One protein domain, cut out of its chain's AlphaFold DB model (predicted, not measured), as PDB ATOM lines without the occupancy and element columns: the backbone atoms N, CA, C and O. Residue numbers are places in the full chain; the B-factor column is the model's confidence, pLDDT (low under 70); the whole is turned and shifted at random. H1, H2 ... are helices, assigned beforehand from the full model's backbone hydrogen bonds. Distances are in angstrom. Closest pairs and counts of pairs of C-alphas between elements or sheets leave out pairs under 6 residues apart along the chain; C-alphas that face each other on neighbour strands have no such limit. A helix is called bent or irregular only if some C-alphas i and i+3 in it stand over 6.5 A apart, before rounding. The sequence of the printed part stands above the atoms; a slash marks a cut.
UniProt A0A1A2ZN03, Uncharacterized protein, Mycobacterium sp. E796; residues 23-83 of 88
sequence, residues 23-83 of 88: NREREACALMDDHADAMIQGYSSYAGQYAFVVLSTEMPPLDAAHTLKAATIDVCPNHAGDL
ATOM      1  N   ASN A  23      -8.255 -44.109  18.574       88.12
ATOM      2  CA  ASN A  23      -9.242 -43.870  19.624       88.12
ATOM      3  C   ASN A  23      -9.261 -42.408  20.097       88.12
ATOM      4  O   ASN A  23     -10.338 -41.847  20.255       88.12
ATOM      5  N   ARG A  24      -8.093 -41.788  20.274       92.50
ATOM      6  CA  ARG A  24      -7.915 -40.368  20.604       92.50
ATOM      7  C   ARG A  24      -8.366 -39.442  19.485       92.50
ATOM      8  O   ARG A  24      -8.964 -38.416  19.768       92.50
ATOM      9  N   GLU A  25      -8.163 -39.813  18.223       92.88
ATOM     10  CA  GLU A  25      -8.693 -39.028  17.095       92.88
ATOM     11  C   GLU A  25     -10.220 -39.075  17.044       92.88
ATOM     12  O   GLU A  25     -10.875 -38.058  16.830       92.88
ATOM     13  N   ARG A  26     -10.811 -40.249  17.294       94.06
ATOM     14  CA  ARG A  26     -12.268 -40.394  17.411       94.06
ATOM     15  C   ARG A  26     -12.829 -39.642  18.608       94.06
ATOM     16  O   ARG A  26     -13.891 -39.046  18.485       94.06
ATOM     17  N   GLU A  27     -12.132 -39.660  19.738       93.75
ATOM     18  CA  GLU A  27     -12.476 -38.873  20.924       93.75
ATOM     19  C   GLU A  27     -12.431 -37.371  20.621       93.75
ATOM     20  O   GLU A  27     -13.416 -36.673  20.848       93.75
ATOM     21  N   ALA A  28     -11.335 -36.887  20.033       93.44
ATOM     22  CA  ALA A  28     -11.185 -35.497  19.612       93.44
ATOM     23  C   ALA A  28     -12.311 -35.073  18.662       93.44
ATOM     24  O   ALA A  28     -12.892 -34.002  18.816       93.44
ATOM     25  N   CYS A  29     -12.650 -35.946  17.718       92.88
ATOM     26  CA  CYS A  29     -13.743 -35.726  16.791       92.88
ATOM     27  C   CYS A  29     -15.109 -35.650  17.489       92.88
ATOM     28  O   CYS A  29     -15.856 -34.699  17.277       92.88
ATOM     29  N   ALA A  30     -15.404 -36.595  18.386       92.62
ATOM     30  CA  ALA A  30     -16.647 -36.602  19.151       92.62
ATOM     31  C   ALA A  30     -16.797 -35.339  20.013       92.62
ATOM     32  O   ALA A  30     -17.894 -34.802  20.125       92.62
ATOM     33  N   LEU A  31     -15.698 -34.830  20.575       91.38
ATOM     34  CA  LEU A  31     -15.699 -33.571  21.317       91.38
ATOM     35  C   LEU A  31     -16.002 -32.363  20.419       91.38
ATOM     36  O   LEU A  31     -16.682 -31.440  20.859       91.38
ATOM     37  N   MET A  32     -15.528 -32.347  19.169       89.38
ATOM     38  CA  MET A  32     -15.884 -31.287  18.217       89.38
ATOM     39  C   MET A  32     -17.353 -31.366  17.781       89.38
ATOM     40  O   MET A  32     -17.996 -30.327  17.640       89.38
ATOM     41  N   ASP A  33     -17.908 -32.566  17.615       88.81
ATOM     42  CA  ASP A  33     -19.336 -32.757  17.330       88.81
ATOM     43  C   ASP A  33     -20.229 -32.343  18.521       88.81
ATOM     44  O   ASP A  33     -21.318 -31.798  18.331       88.81
ATOM     45  N   ASP A  34     -19.751 -32.526  19.758       83.25
ATOM     46  CA  ASP A  34     -20.442 -32.177  21.015       83.25
ATOM     47  C   ASP A  34     -20.476 -30.658  21.312       83.25
ATOM     48  O   ASP A  34     -20.897 -30.195  22.373       83.25
ATOM     49  N   HIS A  35     -20.072 -29.834  20.342       67.62
ATOM     50  CA  HIS A  35     -19.937 -28.378  20.447       67.62
ATOM     51  C   HIS A  35     -21.193 -27.621  20.933       67.62
ATOM     52  O   HIS A  35     -21.085 -26.471  21.369       67.62
ATOM     53  N   ALA A  36     -22.376 -28.240  20.920       63.31
ATOM     54  CA  ALA A  36     -23.570 -27.662  21.536       63.31
ATOM     55  C   ALA A  36     -23.350 -27.327  23.026       63.31
ATOM     56  O   ALA A  36     -23.665 -26.214  23.455       63.31
ATOM     57  N   ASP A  37     -22.730 -28.227  23.793       61.97
ATOM     58  CA  ASP A  37     -22.463 -28.021  25.223       61.97
ATOM     59  C   ASP A  37     -21.316 -27.029  25.458       61.97
ATOM     60  O   ASP A  37     -21.330 -26.255  26.421       61.97
ATOM     61  N   ALA A  38     -20.358 -26.972  24.533       63.91
ATOM     62  CA  ALA A  38     -19.263 -26.010  24.554       63.91
ATOM     63  C   ALA A  38     -19.731 -24.556  24.415       63.91
ATOM     64  O   ALA A  38     -19.239 -23.671  25.125       63.91
ATOM     65  N   MET A  39     -20.687 -24.311  23.508       65.69
ATOM     66  CA  MET A  39     -21.308 -22.996  23.340       65.69
ATOM     67  C   MET A  39     -22.067 -22.582  24.605       65.69
ATOM     68  O   MET A  39     -21.949 -21.440  25.047       65.69
ATOM     69  N   ILE A  40     -22.820 -23.509  25.211       61.56
ATOM     70  CA  ILE A  40     -23.609 -23.255  26.428       61.56
ATOM     71  C   ILE A  40     -22.704 -22.875  27.606       61.56
ATOM     72  O   ILE A  40     -23.046 -21.986  28.386       61.56
ATOM     73  N   GLN A  41     -21.539 -23.511  27.726       62.09
ATOM     74  CA  GLN A  41     -20.589 -23.263  28.812       62.09
ATOM     75  C   GLN A  41     -19.656 -22.061  28.565       62.09
ATOM     76  O   GLN A  41     -18.866 -21.706  29.438       62.09
ATOM     77  N   GLY A  42     -19.751 -21.404  27.403       61.53
ATOM     78  CA  GLY A  42     -18.962 -20.212  27.077       61.53
ATOM     79  C   GLY A  42     -17.472 -20.486  26.856       61.53
ATOM     80  O   GLY A  42     -16.673 -19.550  26.871       61.53
ATOM     81  N   TYR A  43     -17.087 -21.749  26.651       59.59
ATOM     82  CA  TYR A  43     -15.689 -22.140  26.462       59.59
ATOM     83  C   TYR A  43     -15.146 -21.793  25.076       59.59
ATOM     84  O   TYR A  43     -13.932 -21.834  24.885       59.59
ATOM     85  N   SER A  44     -16.015 -21.504  24.100       59.34
ATOM     86  CA  SER A  44     -15.592 -21.506  22.707       59.34
ATOM     87  C   SER A  44     -16.514 -20.748  21.748       59.34
ATOM     88  O   SER A  44     -17.735 -20.769  21.887       59.34
ATOM     89  N   SER A  45     -15.908 -20.122  20.732       68.56
ATOM     90  CA  SER A  45     -16.596 -19.660  19.513       68.56
ATOM     91  C   SER A  45     -16.544 -20.679  18.358       68.56
ATOM     92  O   SER A  45     -17.238 -20.481  17.362       68.56
ATOM     93  N   TYR A  46     -15.730 -21.740  18.472       72.75
ATOM     94  CA  TYR A  46     -15.429 -22.713  17.410       72.75
ATOM     95  C   TYR A  46     -15.179 -24.118  17.989       72.75
ATOM     96  O   TYR A  46     -14.371 -24.264  18.906       72.75
ATOM     97  N   ALA A  47     -15.781 -25.164  17.414       77.62
ATOM     98  CA  ALA A  47     -15.730 -26.547  17.916       77.62
ATOM     99  C   ALA A  47     -14.330 -27.048  18.323       77.62
ATOM    100  O   ALA A  47     -14.178 -27.670  19.379       77.62
ATOM    101  N   GLY A  48     -13.290 -26.696  17.558       83.31
ATOM    102  CA  GLY A  48     -11.912 -27.086  17.860       83.31
ATOM    103  C   GLY A  48     -11.378 -26.558  19.201       83.31
ATOM    104  O   GLY A  48     -10.591 -27.236  19.858       83.31
ATOM    105  N   GLN A  49     -11.821 -25.384  19.663       85.12
ATOM    106  CA  GLN A  49     -11.334 -24.801  20.920       85.12
ATOM    107  C   GLN A  49     -11.815 -25.588  22.145       85.12
ATOM    108  O   GLN A  49     -11.046 -25.782  23.086       85.12
ATOM    109  N   TYR A  50     -13.054 -26.078  22.129       86.81
ATOM    110  CA  TYR A  50     -13.567 -26.923  23.207       86.81
ATOM    111  C   TYR A  50     -12.859 -28.272  23.266       86.81
ATOM    112  O   TYR A  50     -12.343 -28.638  24.323       86.81
ATOM    113  N   ALA A  51     -12.764 -28.963  22.127       90.81
ATOM    114  CA  ALA A  51     -12.065 -30.239  22.049       90.81
ATOM    115  C   ALA A  51     -10.614 -30.106  22.539       90.81
ATOM    116  O   ALA A  51     -10.152 -30.919  23.337       90.81
ATOM    117  N   PHE A  52      -9.926 -29.025  22.161       91.25
ATOM    118  CA  PHE A  52      -8.580 -28.729  22.644       91.25
ATOM    119  C   PHE A  52      -8.503 -28.572  24.168       91.25
ATOM    120  O   PHE A  52      -7.600 -29.135  24.792       91.25
ATOM    121  N   VAL A  53      -9.425 -27.818  24.779       89.25
ATOM    122  CA  VAL A  53      -9.448 -27.607  26.236       89.25
ATOM    123  C   VAL A  53      -9.665 -28.924  26.970       89.25
ATOM    124  O   VAL A  53      -8.918 -29.207  27.905       89.25
ATOM    125  N   VAL A  54     -10.631 -29.740  26.535       90.38
ATOM    126  CA  VAL A  54     -10.920 -31.038  27.161       90.38
ATOM    127  C   VAL A  54      -9.728 -31.984  27.026       90.38
ATOM    128  O   VAL A  54      -9.236 -32.480  28.039       90.38
ATOM    129  N   LEU A  55      -9.187 -32.161  25.818       92.00
ATOM    130  CA  LEU A  55      -8.021 -33.023  25.585       92.00
ATOM    131  C   LEU A  55      -6.805 -32.576  26.408       92.00
ATOM    132  O   LEU A  55      -6.103 -33.407  26.979       92.00
ATOM    133  N   SER A  56      -6.586 -31.266  26.545       93.06
ATOM    134  CA  SER A  56      -5.475 -30.711  27.334       93.06
ATOM    135  C   SER A  56      -5.588 -30.978  28.842       93.06
ATOM    136  O   SER A  56      -4.627 -30.737  29.574       93.06
ATOM    137  N   THR A  57      -6.732 -31.470  29.333       93.06
ATOM    138  CA  THR A  57      -6.852 -31.964  30.717       93.06
ATOM    139  C   THR A  57      -6.252 -33.360  30.902       93.06
ATOM    140  O   THR A  57      -5.910 -33.732  32.025       93.06
ATOM    141  N   GLU A  58      -6.073 -34.110  29.813       92.12
ATOM    142  CA  GLU A  58      -5.616 -35.501  29.830       92.12
ATOM    143  C   GLU A  58      -4.219 -35.701  29.236       92.12
ATOM    144  O   GLU A  58      -3.540 -36.677  29.561       92.12
ATOM    145  N   MET A  59      -3.786 -34.797  28.358       94.06
ATOM    146  CA  MET A  59      -2.505 -34.883  27.657       94.06
ATOM    147  C   MET A  59      -1.830 -33.511  27.529       94.06
ATOM    148  O   MET A  59      -2.482 -32.479  27.710       94.06
ATOM    149  N   PRO A  60      -0.517 -33.461  27.224       95.69
ATOM    150  CA  PRO A  60       0.171 -32.200  26.986       95.69
ATOM    151  C   PRO A  60      -0.530 -31.367  25.900       95.69
ATOM    152  O   PRO A  60      -0.943 -31.929  24.885       95.69
ATOM    153  N   PRO A  61      -0.609 -30.030  26.037       92.94
ATOM    154  CA  PRO A  61      -1.335 -29.192  25.080       92.94
ATOM    155  C   PRO A  61      -0.844 -29.328  23.635       92.94
ATOM    156  O   PRO A  61      -1.630 -29.267  22.697       92.94
ATOM    157  N   LEU A  62       0.460 -29.539  23.437       92.19
ATOM    158  CA  LEU A  62       1.006 -29.761  22.101       92.19
ATOM    159  C   LEU A  62       0.457 -31.060  21.489       92.19
ATOM    160  O   LEU A  62      -0.015 -31.048  20.355       92.19
ATOM    161  N   ASP A  63       0.436 -32.150  22.258       93.88
ATOM    162  CA  ASP A  63      -0.099 -33.443  21.816       93.88
ATOM    163  C   ASP A  63      -1.610 -33.368  21.556       93.88
ATOM    164  O   ASP A  63      -2.094 -33.945  20.581       93.88
ATOM    165  N   ALA A  64      -2.347 -32.596  22.362       93.56
ATOM    166  CA  ALA A  64      -3.764 -32.318  22.136       93.56
ATOM    167  C   ALA A  64      -3.993 -31.599  20.797       93.56
ATOM    168  O   ALA A  64      -4.862 -32.004  20.027       93.56
ATOM    169  N   ALA A  65      -3.187 -30.581  20.474       92.44
ATOM    170  CA  ALA A  65      -3.265 -29.884  19.188       92.44
ATOM    171  C   ALA A  65      -2.940 -30.812  18.004       92.44
ATOM    172  O   ALA A  65      -3.639 -30.787  16.991       92.44
ATOM    173  N   HIS A  66      -1.913 -31.659  18.132       93.94
ATOM    174  CA  HIS A  66      -1.562 -32.638  17.099       93.94
ATOM    175  C   HIS A  66      -2.667 -33.675  16.886       93.94
ATOM    176  O   HIS A  66      -3.040 -33.923  15.743       93.94
ATOM    177  N   THR A  67      -3.216 -34.231  17.968       95.06
ATOM    178  CA  THR A  67      -4.321 -35.202  17.931       95.06
ATOM    179  C   THR A  67      -5.568 -34.587  17.305       95.06
ATOM    180  O   THR A  67      -6.207 -35.198  16.454       95.06
ATOM    181  N   LEU A  68      -5.893 -33.345  17.671       92.56
ATOM    182  CA  LEU A  68      -7.031 -32.625  17.112       92.56
ATOM    183  C   LEU A  68      -6.853 -32.370  15.609       92.56
ATOM    184  O   LEU A  68      -7.769 -32.621  14.828       92.56
ATOM    185  N   LYS A  69      -5.661 -31.931  15.184       94.31
ATOM    186  CA  LYS A  69      -5.355 -31.743  13.762       94.31
ATOM    187  C   LYS A  69      -5.437 -33.063  12.994       94.31
ATOM    188  O   LYS A  69      -6.064 -33.094  11.940       94.31
ATOM    189  N   ALA A  70      -4.863 -34.142  13.523       94.25
ATOM    190  CA  ALA A  70      -4.945 -35.466  12.910       94.25
ATOM    191  C   ALA A  70      -6.403 -35.940  12.777       94.25
ATOM    192  O   ALA A  70      -6.827 -36.313  11.688       94.25
ATOM    193  N   ALA A  71      -7.224 -35.774  13.818       94.12
ATOM    194  CA  ALA A  71      -8.652 -36.091  13.769       94.12
ATOM    195  C   ALA A  71      -9.392 -35.357  12.639       94.12
ATOM    196  O   ALA A  71     -10.211 -35.964  11.948       94.12
ATOM    197  N   THR A  72      -9.082 -34.077  12.402       93.19
ATOM    198  CA  THR A  72      -9.683 -33.306  11.294       93.19
ATOM    199  C   THR A  72      -9.204 -33.741   9.909       93.19
ATOM    200  O   THR A  72      -9.806 -33.365   8.915       93.19
ATOM    201  N   ILE A  73      -8.134 -34.526   9.809       93.38
ATOM    202  CA  ILE A  73      -7.644 -35.069   8.538       93.38
ATOM    203  C   ILE A  73      -8.206 -36.479   8.330       93.38
ATOM    204  O   ILE A  73      -8.714 -36.789   7.251       93.38
ATOM    205  N   ASP A  74      -8.160 -37.305   9.375       93.94
ATOM    206  CA  ASP A  74      -8.340 -38.753   9.277       93.94
ATOM    207  C   ASP A  74      -9.740 -39.238   9.691       93.94
ATOM    208  O   ASP A  74     -10.213 -40.259   9.180       93.94
ATOM    209  N   VAL A  75     -10.439 -38.519  10.582       94.69
ATOM    210  CA  VAL A  75     -11.727 -38.955  11.161       94.69
ATOM    211  C   VAL A  75     -12.893 -38.043  10.774       94.69
ATOM    212  O   VAL A  75     -13.925 -38.543  10.326       94.69
ATOM    213  N   CYS A  76     -12.745 -36.723  10.903       92.75
ATOM    214  CA  CYS A  76     -13.793 -35.747  10.580       92.75
ATOM    215  C   CYS A  76     -13.284 -34.537   9.785       92.75
ATOM    216  O   CYS A  76     -13.139 -33.432  10.317       92.75
ATOM    217  N   PRO A  77     -13.095 -34.708   8.465       92.81
ATOM    218  CA  PRO A  77     -12.667 -33.636   7.567       92.81
ATOM    219  C   PRO A  77     -13.646 -32.469   7.447       92.81
ATOM    220  O   PRO A  77     -13.253 -31.374   7.047       92.81
ATOM    221  N   ASN A  78     -14.910 -32.654   7.829       91.12
ATOM    222  CA  ASN A  78     -15.891 -31.574   7.911       91.12
ATOM    223  C   ASN A  78     -15.526 -30.505   8.956       91.12
ATOM    224  O   ASN A  78     -15.948 -29.365   8.797       91.12
ATOM    225  N   HIS A  79     -14.726 -30.853   9.968       89.94
ATOM    226  CA  HIS A  79     -14.312 -29.936  11.033       89.94
ATOM    227  C   HIS A  79     -12.980 -29.229  10.769       89.94
ATOM    228  O   HIS A  79     -12.547 -28.422  11.587       89.94
ATOM    229  N   ALA A  80     -12.327 -29.465   9.626       90.38
ATOM    230  CA  ALA A  80     -11.075 -28.780   9.298       90.38
ATOM    231  C   ALA A  80     -11.226 -27.245   9.334       90.38
ATOM    232  O   ALA A  80     -10.330 -26.546   9.794       90.38
ATOM    233  N   GLY A  81     -12.388 -26.717   8.925       87.25
ATOM    234  CA  GLY A  81     -12.693 -25.282   8.982       87.25
ATOM    235  C   GLY A  81     -12.971 -24.729  10.387       87.25
ATOM    236  O   GLY A  81     -12.966 -23.511  10.558       87.25
ATOM    237  N   ASP A  82     -13.184 -25.596  11.379       85.88
ATOM    238  CA  ASP A  82     -13.454 -25.213  12.771       85.88
ATOM    239  C   ASP A  82     -12.170 -25.046  13.600       85.88
ATOM    240  O   ASP A  82     -12.222 -24.620  14.759       85.88
ATOM    241  N   LEU A  83     -11.010 -25.373  13.017       86.94
ATOM    242  CA  LEU A  83      -9.705 -25.108  13.609       86.94
ATOM    243  C   LEU A  83      -9.313 -23.625  13.479       86.94
ATOM    244  O   LEU A  83      -9.736 -22.944  12.535       86.94
TER     245      LEU A  83
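This is residues 23 to 83 of the 88 residues of an uncharacterized protein of Mycobacterium sp. E796 (UniProt A0A1A2ZN03). Two crossed helices, H3 and H4, make a V, with H1 and the short H5 both bridging its two arms toward the open end. The short helix H2 is out at one side, by the start of H3. The printed part has 61 residues with five named helices, H1 to H5 in order along the chain, and no named strand. The class is all helix, with mostly crossed packing; the whole is compact, with a radius of gyration of the C-alphas of 10.2 A and spans of 27 by 25 by 17 A.

H1, residues 23 to 33, touches the hub H3, residues 47 to 55, at a steep tilt of 45 degrees, opposite ways; their closest C-alphas, of Met 32 and Ala 47, are 4.8 A apart. H1 also touches H4, residues 61 to 74, about perpendicular at 82 degrees, with the C-alphas of Glu 25 and Ala 71 closest at 4.4 A. H2, residues 35 to 40, touches H3 about perpendicular at 88 degrees, closest at the C-alphas of His 35 and Ala 47, 5.2 A, and is apart from H4. H3 and H4 touch at a steep tilt of 49 degrees, opposite ways, closest at the C-alphas of Leu 55 and Ala 64, 5.5 A. H5, residues 77 to 82, touches H3, with the C-alphas of Gly 48 and Asp 82 closest at 5.6 A, and touches residues 69 to 73 of H4, with those of Thr 72 and Ala 80 closest at 5.1 A. Every O i to N i+4 pair is within hydrogen-bond range in H1, H2, H3 and H4; H5 has 0 of 2, but 2 of 3 O i to N i+3 pairs.

H1 begins at C-alpha 23, (-9.242, -43.870, 19.624), and is 15.2 A long. H3 measures 12.7 A and H4 19.8 A. H5 is irregular, with C-alphas 78 and 81 7.1 A apart, and ends at C-alpha 82, (-13.454, -25.213, 12.771).

The two C-alphas farthest apart, of Gly 42 and Asp 74, are 27.8 A apart. The printed part has no cut and no long link. Residues 35 to 45 have pLDDT under 70.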